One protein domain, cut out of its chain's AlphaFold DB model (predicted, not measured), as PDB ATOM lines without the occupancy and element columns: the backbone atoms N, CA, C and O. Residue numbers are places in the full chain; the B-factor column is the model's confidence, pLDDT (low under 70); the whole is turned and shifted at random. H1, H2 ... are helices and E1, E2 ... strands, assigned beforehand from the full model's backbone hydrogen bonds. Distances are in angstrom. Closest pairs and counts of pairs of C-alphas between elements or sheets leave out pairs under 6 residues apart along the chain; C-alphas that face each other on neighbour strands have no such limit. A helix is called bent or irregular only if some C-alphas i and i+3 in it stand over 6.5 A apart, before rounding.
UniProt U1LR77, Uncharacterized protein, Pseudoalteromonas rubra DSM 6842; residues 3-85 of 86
ATOM      1  N   ALA A   3     177.141 250.529 342.053       95.62
ATOM      2  CA  ALA A   3     177.813 251.452 342.954       95.62
ATOM      3  C   ALA A   3     179.247 251.701 342.469       95.62
ATOM      4  O   ALA A   3     179.918 250.782 342.009       95.62
ATOM      5  N   TRP A   4     179.725 252.939 342.565       95.75
ATOM      6  CA  TRP A   4     181.073 253.307 342.133       95.75
ATOM      7  C   TRP A   4     181.738 254.257 343.121       95.75
ATOM      8  O   TRP A   4     181.071 255.058 343.779       95.75
ATOM      9  N   GLY A   5     183.064 254.166 343.194       94.25
ATOM     10  CA  GLY A   5     183.905 255.037 343.999       94.25
ATOM     11  C   GLY A   5     184.231 254.461 345.373       94.25
ATOM     12  O   GLY A   5     184.031 253.279 345.660       94.25
ATOM     13  N   LYS A   6     184.781 255.315 346.234       93.69
ATOM     14  CA  LYS A   6     185.337 254.902 347.524       93.69
ATOM     15  C   LYS A   6     184.277 254.251 348.417       93.69
ATOM     16  O   LYS A   6     183.219 254.833 348.642       93.69
ATOM     17  N   ASP A   7     184.601 253.073 348.949       94.31
ATOM     18  CA  ASP A   7     183.755 252.303 349.866       94.31
ATOM     19  C   ASP A   7     182.348 252.010 349.297       94.31
ATOM     20  O   ASP A   7     181.391 251.775 350.042       94.31
ATOM     21  N   CYS A   8     182.200 252.005 347.964       94.88
ATOM     22  CA  CYS A   8     180.902 251.868 347.302       94.88
ATOM     23  C   CYS A   8     180.244 250.496 347.516       94.88
ATOM     24  O   CYS A   8     179.024 250.401 347.443       94.88
ATOM     25  N   GLY A   9     181.007 249.461 347.885       95.12
ATOM     26  CA  GLY A   9     180.448 248.167 348.301       95.12
ATOM     27  C   GLY A   9     179.501 248.269 349.507       95.12
ATOM     28  O   GLY A   9     178.604 247.448 349.666       95.12
ATOM     29  N   SER A  10     179.607 249.326 350.321       95.88
ATOM     30  CA  SER A  10     178.634 249.583 351.393       95.88
ATOM     31  C   SER A  10     177.218 249.873 350.872       95.88
ATOM     32  O   SER A  10     176.239 249.589 351.568       95.88
ATOM     33  N   TRP A  11     177.081 250.395 349.647       95.00
ATOM     34  CA  TRP A  11     175.782 250.629 349.010       95.00
ATOM     35  C   TRP A  11     175.119 249.332 348.571       95.00
ATOM     36  O   TRP A  11     173.913 249.186 348.754       95.00
ATOM     37  N   ASP A  12     175.900 248.399 348.031       92.88
ATOM     38  CA  ASP A  12     175.457 247.042 347.706       92.88
ATOM     39  C   ASP A  12     174.877 246.355 348.951       92.88
ATOM     40  O   ASP A  12     173.685 246.046 348.989       92.88
ATOM     41  N   THR A  13     175.656 246.311 350.038       94.50
ATOM     42  CA  THR A  13     175.195 245.761 351.323       94.50
ATOM     43  C   THR A  13     173.941 246.469 351.845       94.50
ATOM     44  O   THR A  13     173.034 245.830 352.377       94.50
ATOM     45  N   SER A  14     173.857 247.795 351.702       96.00
ATOM     46  CA  SER A  14     172.690 248.562 352.157       96.00
ATOM     47  C   SER A  14     171.424 248.218 351.370       96.00
ATOM     48  O   SER A  14     170.346 248.115 351.960       96.00
ATOM     49  N   VAL A  15     171.540 248.021 350.053       95.19
ATOM     50  CA  VAL A  15     170.416 247.619 349.196       95.19
ATOM     51  C   VAL A  15     169.965 246.201 349.525       95.19
ATOM     52  O   VAL A  15     168.763 245.989 349.685       95.19
ATOM     53  N   ASP A  16     170.895 245.267 349.710       94.38
ATOM     54  CA  ASP A  16     170.569 243.891 350.095       94.38
ATOM     55  C   ASP A  16     169.830 243.836 351.429       94.38
ATOM     56  O   ASP A  16     168.784 243.194 351.544       94.38
ATOM     57  N   MET A  17     170.315 244.573 352.430       97.44
ATOM     58  CA  MET A  17     169.671 244.648 353.741       97.44
ATOM     59  C   MET A  17     168.271 245.259 353.660       97.44
ATOM     60  O   MET A  17     167.342 244.739 354.283       97.44
ATOM     61  N   ALA A  18     168.092 246.328 352.877       97.50
ATOM     62  CA  ALA A  18     166.783 246.940 352.670       97.50
ATOM     63  C   ALA A  18     165.813 245.991 351.944       97.50
ATOM     64  O   ALA A  18     164.646 245.891 352.332       97.50
ATOM     65  N   ASN A  19     166.297 245.257 350.935       96.88
ATOM     66  CA  ASN A  19     165.497 244.274 350.209       96.88
ATOM     67  C   ASN A  19     165.098 243.113 351.133       96.88
ATOM     68  O   ASN A  19     163.921 242.794 351.252       96.88
ATOM     69  N   LEU A  20     166.044 242.543 351.889       97.56
ATOM     70  CA  LEU A  20     165.765 241.496 352.879       97.56
ATOM     71  C   LEU A  20     164.762 241.955 353.937       97.56
ATOM     72  O   LEU A  20     163.833 241.214 354.267       97.56
ATOM     73  N   GLN A  21     164.904 243.180 354.446       98.12
ATOM     74  CA  GLN A  21     163.983 243.739 355.432       98.12
ATOM     75  C   GLN A  21     162.539 243.774 354.906       98.12
ATOM     76  O   GLN A  21     161.616 243.457 355.657       98.12
ATOM     77  N   GLN A  22     162.329 244.078 353.619       97.81
ATOM     78  CA  GLN A  22     161.002 244.047 352.990       97.81
ATOM     79  C   GLN A  22     160.351 242.652 353.038       97.81
ATOM     80  O   GLN A  22     159.126 242.545 353.108       97.81
ATOM     81  N   PHE A  23     161.156 241.589 353.049       97.31
ATOM     82  CA  PHE A  23     160.702 240.196 353.125       97.31
ATOM     83  C   PHE A  23     160.869 239.588 354.528       97.31
ATOM     84  O   PHE A  23     160.820 238.367 354.691       97.31
ATOM     85  N   ASN A  24     161.024 240.423 355.565       97.44
ATOM     86  CA  ASN A  24     161.272 240.001 356.951       97.44
ATOM     87  C   ASN A  24     162.470 239.041 357.075       97.44
ATOM     88  O   ASN A  24     162.410 238.078 357.838       97.44
ATOM     89  N   PHE A  25     163.530 239.284 356.300       96.81
ATOM     90  CA  PHE A  25     164.738 238.454 356.226       96.81
ATOM     91  C   PHE A  25     164.491 236.996 355.801       96.81
ATOM     92  O   PHE A  25     165.314 236.123 356.067       96.81
ATOM     93  N   ASN A  26     163.368 236.725 355.131       96.62
ATOM     94  CA  ASN A  26     163.122 235.447 354.463       96.62
ATOM     95  C   ASN A  26     163.648 235.476 353.020       96.62
ATOM     96  O   ASN A  26     164.151 236.494 352.543       96.62
ATOM     97  N   GLU A  27     163.506 234.352 352.320       96.62
ATOM     98  CA  GLU A  27     163.868 234.228 350.909       96.62
ATOM     99  C   GLU A  27     163.177 235.299 350.047       96.62
ATOM    100  O   GLU A  27     161.954 235.469 350.086       96.62
ATOM    101  N   VAL A  28     163.978 236.019 349.259       96.75
ATOM    102  CA  VAL A  28     163.496 237.028 348.315       96.75
ATOM    103  C   VAL A  28     163.065 236.320 347.028       96.75
ATOM    104  O   VAL A  28     163.890 235.647 346.411       96.75
ATOM    105  N   PRO A  29     161.807 236.475 346.575       94.88
ATOM    106  CA  PRO A  29     161.381 235.922 345.296       94.88
ATOM    107  C   PRO A  29     162.250 236.452 344.152       94.88
ATOM    108  O   PRO A  29     162.528 237.646 344.112       94.88
ATOM    109  N   GLU A  30     162.582 235.610 343.172       89.94
ATOM    110  CA  GLU A  30     163.447 235.976 342.034       89.94
ATOM    111  C   GLU A  30     163.003 237.273 341.334       89.94
ATOM    112  O   GLU A  30     163.801 238.175 341.107       89.94
ATOM    113  N   LYS A  31     161.695 237.430 341.091       89.62
ATOM    114  CA  LYS A  31     161.112 238.638 340.475       89.62
ATOM    115  C   LYS A  31     161.278 239.928 341.295       89.62
ATOM    116  O   LYS A  31     161.019 241.011 340.780       89.62
ATOM    117  N   SER A  32     161.599 239.793 342.577       91.44
ATOM    118  CA  SER A  32     161.825 240.880 343.531       91.44
ATOM    119  C   SER A  32     163.305 241.006 343.903       91.44
ATOM    120  O   SER A  32     163.662 241.843 344.732       91.44
ATOM    121  N   PHE A  33     164.172 240.170 343.329       90.19
ATOM    122  CA  PHE A  33     165.600 240.248 343.561       90.19
ATOM    123  C   PHE A  33     166.167 241.480 342.855       90.19
ATOM    124  O   PHE A  33     165.886 241.741 341.683       90.19
ATOM    125  N   VAL A  34     166.972 242.253 343.579       90.25
ATOM    126  CA  VAL A  34     167.648 243.428 343.038       90.25
ATOM    127  C   VAL A  34     169.096 243.046 342.803       90.25
ATOM    128  O   VAL A  34     169.845 242.865 343.749       90.25
ATOM    129  N   TYR A  35     169.500 242.941 341.539       89.31
ATOM    130  CA  TYR A  35     170.898 242.688 341.203       89.31
ATOM    131  C   TYR A  35     171.747 243.932 341.446       89.31
ATOM    132  O   TYR A  35     171.380 245.042 341.031       89.31
ATOM    133  N   THR A  36     172.894 243.735 342.077       92.50
ATOM    134  CA  THR A  36     173.846 244.776 342.448       92.50
ATOM    135  C   THR A  36     175.251 244.440 341.953       92.50
ATOM    136  O   THR A  36     175.638 243.276 341.871       92.50
ATOM    137  N   THR A  37     176.012 245.466 341.576       93.88
ATOM    138  CA  THR A  37     177.464 245.376 341.353       93.88
ATOM    139  C   THR A  37     178.139 246.614 341.935       93.88
ATOM    140  O   THR A  37     177.508 247.665 342.087       93.88
ATOM    141  N   TRP A  38     179.424 246.510 342.268       95.25
ATOM    142  CA  TRP A  38     180.218 247.618 342.790       95.25
ATOM    143  C   TRP A  38     181.574 247.690 342.090       95.25
ATOM    144  O   TRP A  38     182.182 246.672 341.763       95.25
ATOM    145  N   HIS A  39     182.043 248.912 341.878       95.44
ATOM    146  CA  HIS A  39     183.202 249.227 341.055       95.44
ATOM    147  C   HIS A  39     184.036 250.277 341.797       95.44
ATOM    148  O   HIS A  39     183.873 251.479 341.607       95.44
ATOM    149  N   GLN A  40     184.874 249.848 342.743       95.44
ATOM    150  CA  GLN A  40     185.567 250.790 343.630       95.44
ATOM    151  C   GLN A  40     186.752 251.482 342.953       95.44
ATOM    152  O   GLN A  40     186.921 252.691 343.098       95.44
ATOM    153  N   ASP A  41     187.556 250.706 342.230       94.88
ATOM    154  CA  ASP A  41     188.860 251.139 341.724       94.88
ATOM    155  C   ASP A  41     188.857 251.394 340.204       94.88
ATOM    156  O   ASP A  41     189.896 251.684 339.614       94.88
ATOM    157  N   GLU A  42     187.692 251.287 339.559       95.06
ATOM    158  CA  GLU A  42     187.525 251.528 338.123       95.06
ATOM    159  C   GLU A  42     187.315 253.012 337.814       95.06
ATOM    160  O   GLU A  42     186.878 253.798 338.661       95.06
ATOM    161  N   SER A  43     187.611 253.416 336.578       94.06
ATOM    162  CA  SER A  43     187.328 254.781 336.138       94.06
ATOM    163  C   SER A  43     185.823 254.994 335.943       94.06
ATOM    164  O   SER A  43     185.069 254.061 335.671       94.06
ATOM    165  N   LEU A  44     185.372 256.246 336.045       91.75
ATOM    166  CA  LEU A  44     183.968 256.583 335.793       91.75
ATOM    167  C   LEU A  44     183.550 256.261 334.344       91.75
ATOM    168  O   LEU A  44     182.414 255.853 334.103       91.75
ATOM    169  N   GLU A  45     184.480 256.384 333.392       93.00
ATOM    170  CA  GLU A  45     184.273 255.996 331.994       93.00
ATOM    171  C   GLU A  45     184.011 254.491 331.857       93.00
ATOM    172  O   GLU A  45     183.028 254.104 331.217       93.00
ATOM    173  N   ASP A  46     184.830 253.655 332.502       93.75
ATOM    174  CA  ASP A  46     184.680 252.197 332.477       93.75
ATOM    175  C   ASP A  46     183.356 251.766 333.111       93.75
ATOM    176  O   ASP A  46     182.628 250.954 332.537       93.75
ATOM    177  N   VAL A  47     182.980 252.364 334.246       93.56
ATOM    178  CA  VAL A  47     181.699 252.064 334.901       93.56
ATOM    179  C   VAL A  47     180.518 252.463 334.031       93.56
ATOM    180  O   VAL A  47     179.551 251.708 333.907       93.56
ATOM    181  N   PHE A  48     180.569 253.626 333.382       93.31
ATOM    182  CA  PHE A  48     179.510 254.010 332.456       93.31
ATOM    183  C   PHE A  48     179.480 253.125 331.216       93.31
ATOM    184  O   PHE A  48     178.394 252.763 330.756       93.31
ATOM    185  N   TRP A  49     180.629 252.692 330.704       92.50
ATOM    186  CA  TRP A  49     180.667 251.685 329.653       92.50
ATOM    187  C   TRP A  49     180.023 250.369 330.113       92.50
ATOM    188  O   TRP A  49     179.132 249.868 329.422       92.50
ATOM    189  N   PHE A  50     180.377 249.863 331.296       92.56
ATOM    190  CA  PHE A  50     179.801 248.648 331.876       92.56
ATOM    191  C   PHE A  50     178.285 248.780 332.046       92.56
ATOM    192  O   PHE A  50     177.527 247.909 331.626       92.56
ATOM    193  N   SER A  51     177.820 249.918 332.564       91.12
ATOM    194  CA  SER A  51     176.393 250.178 332.778       91.12
ATOM    195  C   SER A  51     175.560 250.131 331.495       91.12
ATOM    196  O   SER A  51     174.390 249.769 331.542       91.12
ATOM    197  N   ARG A  52     176.157 250.464 330.344       89.50
ATOM    198  CA  ARG A  52     175.477 250.466 329.040       89.50
ATOM    199  C   ARG A  52     175.581 249.136 328.304       89.50
ATOM    200  O   ARG A  52     174.686 248.804 327.537       89.50
ATOM    201  N   ASN A  53     176.677 248.405 328.500       90.69
ATOM    202  CA  ASN A  53     176.995 247.223 327.692       90.69
ATOM    203  C   ASN A  53     176.813 245.901 328.446       90.69
ATOM    204  O   ASN A  53     176.631 244.861 327.816       90.69
ATOM    205  N   CYS A  54     176.863 245.928 329.777       91.25
ATOM    206  CA  CYS A  54     176.824 244.733 330.619       91.25
ATOM    207  C   CYS A  54     175.589 244.676 331.526       91.25
ATOM    208  O   CYS A  54     175.203 243.583 331.935       91.25
ATOM    209  N   ALA A  55     174.932 245.805 331.818       88.75
ATOM    210  CA  ALA A  55     173.680 245.793 332.569       88.75
ATOM    211  C   ALA A  55     172.499 245.446 331.645       88.75
ATOM    212  O   ALA A  55     172.033 246.273 330.863       88.75
ATOM    213  N   PHE A  56     171.991 244.219 331.750       88.38
ATOM    214  CA  PHE A  56     170.790 243.784 331.038       88.38
ATOM    215  C   PHE A  56     169.958 242.831 331.896       88.38
ATOM    216  O   PHE A  56     170.478 242.148 332.777       88.38
ATOM    217  N   HIS A  57     168.656 242.771 331.624       85.00
ATOM    218  CA  HIS A  57     167.774 241.752 332.178       85.00
ATOM    219  C   HIS A  57     167.286 240.853 331.032       85.00
ATOM    220  O   HIS A  57     166.829 241.374 330.013       85.00
ATOM    221  N   PRO A  58     167.347 239.513 331.157       84.44
ATOM    222  CA  PRO A  58     167.104 238.603 330.031       84.44
ATOM    223  C   PRO A  58     165.671 238.659 329.484       84.44
ATOM    224  O   PRO A  58     165.434 238.276 328.342       84.44
ATOM    225  N   LEU A  59     164.715 239.122 330.293       86.19
ATOM    226  CA  LEU A  59     163.289 239.146 329.944       86.19
ATOM    227  C   LEU A  59     162.689 240.555 329.847       86.19
ATOM    228  O   LEU A  59     161.552 240.694 329.404       86.19
ATOM    229  N   VAL A  60     163.394 241.589 330.315       84.44
ATOM    230  CA  VAL A  60     162.816 242.931 330.495       84.44
ATOM    231  C   VAL A  60     163.799 243.977 329.998       84.44
ATOM    232  O   VAL A  60     164.972 243.962 330.352       84.44
ATOM    233  N   GLU A  61     163.307 244.908 329.191       88.31
ATOM    234  CA  GLU A  61     164.091 246.045 328.723       88.31
ATOM    235  C   GLU A  61     164.256 247.093 329.836       88.31
ATOM    236  O   GLU A  61     163.277 247.541 330.443       88.31
ATOM    237  N   LEU A  62     165.496 247.523 330.074       87.31
ATOM    238  CA  LEU A  62     165.816 248.606 331.000       87.31
ATOM    239  C   LEU A  62     165.699 249.952 330.268       87.31
ATOM    240  O   LEU A  62     166.586 250.336 329.515       87.31
ATOM    241  N   LYS A  63     164.586 250.667 330.473       88.31
ATOM    242  CA  LYS A  63     164.274 251.905 329.726       88.31
ATOM    243  C   LYS A  63     164.847 253.181 330.327       88.31
ATOM    244  O   LYS A  63     165.057 254.155 329.614       88.31
ATOM    245  N   ASN A  64     165.037 253.189 331.641       88.12
ATOM    246  CA  ASN A  64     165.408 254.382 332.387       88.12
ATOM    247  C   ASN A  64     166.711 254.129 333.135       88.12
ATOM    248  O   ASN A  64     166.839 253.116 333.824       88.12
ATOM    249  N   THR A  65     167.624 255.094 333.067       88.50
ATOM    250  CA  THR A  65     168.794 255.151 333.943       88.50
ATOM    251  C   THR A  65     168.669 256.353 334.858       88.50
ATOM    252  O   THR A  65     168.399 257.462 334.402       88.50
ATOM    253  N   VAL A  66     168.885 256.124 336.150       91.19
ATOM    254  CA  VAL A  66     168.987 257.177 337.157       91.19
ATOM    255  C   VAL A  66     170.416 257.177 337.675       91.19
ATOM    256  O   VAL A  66     170.909 256.137 338.107       91.19
ATOM    257  N   VAL A  67     171.066 258.339 337.636       91.75
ATOM    258  CA  VAL A  67     172.398 258.541 338.211       91.75
ATOM    259  C   VAL A  67     172.249 259.362 339.485       91.75
ATOM    260  O   VAL A  67     171.730 260.474 339.451       91.75
ATOM    261  N   LEU A  68     172.702 258.808 340.609       92.12
ATOM    262  CA  LEU A  68     172.805 259.514 341.883       92.12
ATOM    263  C   LEU A  68     174.282 259.801 342.157       92.12
ATOM    264  O   LEU A  68     175.054 258.882 342.417       92.12
ATOM    265  N   HIS A  69     174.668 261.072 342.100       91.31
ATOM    266  CA  HIS A  69     176.023 261.515 342.410       91.31
ATOM    267  C   HIS A  69     176.056 262.152 343.800       91.31
ATOM    268  O   HIS A  69     175.346 263.121 344.059       91.31
ATOM    269  N   LEU A  70     176.879 261.609 344.699       90.88
ATOM    270  CA  LEU A  70     177.049 262.117 346.060       90.88
ATOM    271  C   LEU A  70     178.468 262.647 346.223       90.88
ATOM    272  O   LEU A  70     179.430 261.886 346.303       90.88
ATOM    273  N   SER A  71     178.589 263.967 346.245       90.88
ATOM    274  CA  SER A  71     179.863 264.674 346.276       90.88
ATOM    275  C   SER A  71     179.660 266.056 346.897       90.88
ATOM    276  O   SER A  71     178.584 266.634 346.746       90.88
ATOM    277  N   PRO A  72     180.674 266.616 347.584       93.69
ATOM    278  CA  PRO A  72     180.637 268.014 348.015       93.69
ATOM    279  C   PRO A  72     180.704 269.000 346.838       93.69
ATOM    280  O   PRO A  72     180.344 270.162 346.998       93.69
ATOM    281  N   ASN A  73     181.176 268.547 345.675       94.00
ATOM    282  CA  ASN A  73     181.266 269.341 344.456       94.00
ATOM    283  C   ASN A  73     180.105 269.005 343.524       94.00
ATOM    284  O   ASN A  73     179.818 267.822 343.308       94.00
ATOM    285  N   ASP A  74     179.509 270.039 342.939       93.06
ATOM    286  CA  ASP A  74     178.583 269.887 341.825       93.06
ATOM    287  C   ASP A  74     179.357 269.475 340.568       93.06
ATOM    288  O   ASP A  74     180.239 270.195 340.100       93.06
ATOM    289  N   ASN A  75     179.049 268.281 340.067       92.44
ATOM    290  CA  ASN A  75     179.657 267.693 338.877       92.44
ATOM    291  C   ASN A  75     178.585 267.208 337.890       92.44
ATOM    292  O   ASN A  75     178.867 266.306 337.097       92.44
ATOM    293  N   GLU A  76     177.354 267.737 337.954       92.88
ATOM    294  CA  GLU A  76     176.258 267.257 337.101       92.88
ATOM    295  C   GLU A  76     176.658 267.264 335.617       92.88
ATOM    296  O   GLU A  76     176.520 266.240 334.947       92.88
ATOM    297  N   ASP A  77     177.234 268.363 335.127       93.38
ATOM    298  CA  ASP A  77     177.642 268.494 333.723       93.38
ATOM    299  C   ASP A  77     178.687 267.447 333.316       93.38
ATOM    300  O   ASP A  77     178.575 266.830 332.259       93.38
ATOM    301  N   VAL A  78     179.680 267.179 334.171       91.56
ATOM    302  CA  VAL A  78     180.723 266.169 333.907       91.56
ATOM    303  C   VAL A  78     180.110 264.772 333.833       91.56
ATOM    304  O   VAL A  78     180.414 264.000 332.922       91.56
ATOM    305  N   ILE A  79     179.223 264.458 334.778       93.69
ATOM    306  CA  ILE A  79     178.533 263.168 334.862       93.69
ATOM    307  C   ILE A  79     177.644 262.958 333.636       93.69
ATOM    308  O   ILE A  79     177.676 261.892 333.018       93.69
ATOM    309  N   ARG A  80     176.882 263.984 333.245       91.88
ATOM    310  CA  ARG A  80     176.007 263.935 332.070       91.88
ATOM    311  C   ARG A  80     176.804 263.812 330.783       91.88
ATOM    312  O   ARG A  80     176.462 262.962 329.964       91.88
ATOM    313  N   HIS A  81     177.892 264.561 330.654       91.38
ATOM    314  CA  HIS A  81     178.765 264.478 329.494       91.38
ATOM    315  C   HIS A  81     179.367 263.076 329.339       91.38
ATOM    316  O   HIS A  81     179.303 262.491 328.261       91.38
ATOM    317  N   GLN A  82     179.888 262.480 330.414       90.25
ATOM    318  CA  GLN A  82     180.466 261.133 330.345       90.25
ATOM    319  C   GLN A  82     179.418 260.029 330.122       90.25
ATOM    320  O   GLN A  82     179.704 259.006 329.488       90.25
ATOM    321  N   TYR A  83     178.195 260.206 330.632       88.56
ATOM    322  CA  TYR A  83     177.149 259.198 330.477       88.56
ATOM    323  C   TYR A  83     176.429 259.280 329.122       88.56
ATOM    324  O   TYR A  83     176.207 258.249 328.482       88.56
ATOM    325  N   TYR A  84     176.066 260.488 328.684       85.31
ATOM    326  CA  TYR A  84     175.220 260.727 327.509       85.31
ATOM    327  C   TYR A  84     175.974 261.292 326.298       85.31
ATOM    328  O   TYR A  84     175.423 261.293 325.200       85.31
ATOM    329  N   GLY A  85     177.207 261.777 326.470       79.88
ATOM    330  CA  GLY A  85     177.966 262.437 325.404       79.88
ATOM    331  C   GLY A  85     177.411 263.804 324.987       79.88
ATOM    332  O   GLY A  85     177.748 264.271 323.899       79.88
TER     333      GLY A  85
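This is residues 3 to 85 of the 86 residues of an uncharacterized protein of Pseudoalteromonas rubra DSM 6842 (UniProt U1LR77). Two short helices, H2 and H3, pack side by side at one end, while the longer helix H1 starts beside the short strand E1 and runs away from that pair as an arm; residues 23 to 36 fold back from its far end to E1 in a wide loop. A second long loop, residues 54 to 75, joins H2 to H3, and its residues 58 to 64 and 70 to 75 stick out. The printed part has 83 residues, with three named helices and one named strand in the order H1, E1, H2, H3; the class is mostly helix, though only 36 residues are in named elements. The whole is only just loose, close to compact, with a radius of gyration of the C-alphas of 14.6 A and spans of 41 by 31 by 20 A.

Near the beginning of the printed part, residues 3 to 4 pair in parallel with residues 38 to 39 of E1, the strand of residues 37 to 39, which pairs with no named strand. H1, residues 9 to 22, comes nearest to E1 at the C-alphas of Gly 9 and Trp 38, 5.5 A apart. A tight link of 4 residues leads from E1 to H2, residues 44 to 53; their closest C-alphas are those of His 39 and Val 47, 6.9 A apart. H2 touches H3, residues 76 to 84, with the closest C-alphas those of Phe 48 and Tyr 83, 6.0 A apart. These two helices run the same way at a steep tilt of 39 degrees. H1 is apart from both H2 and H3, and E1 is apart from H3. In H1, H2 and H3 every O i to N i+4 pair is within hydrogen-bond range.

H1 begins at C-alpha 9, at (180.448, 248.167, 348.301), and measures 20.4 A from first to last C-alpha, ending at C-alpha 22, at (161.002, 244.047, 352.990). E1 measures 6.9 A from C-alpha 37 to C-alpha 39. H2 measures 14.2 A from C-alpha 44 to C-alpha 53. H3 measures 11.7 A and ends at C-alpha 84, at (175.220, 260.727, 327.509). No helix is bent or irregular.

The two C-alphas farthest apart are those of Asn 26 and Gly 85, at 42.3 A, while the first and last printed C-alphas, of Ala 3 and Gly 85, are 20.7 A apart. The link from H1 to E1, 14 residues, and the link from H2 to H3, 22 residues, are long. The printed part has no cut. The mean pLDDT of the printed part is 92.5, and no printed residue is under 70.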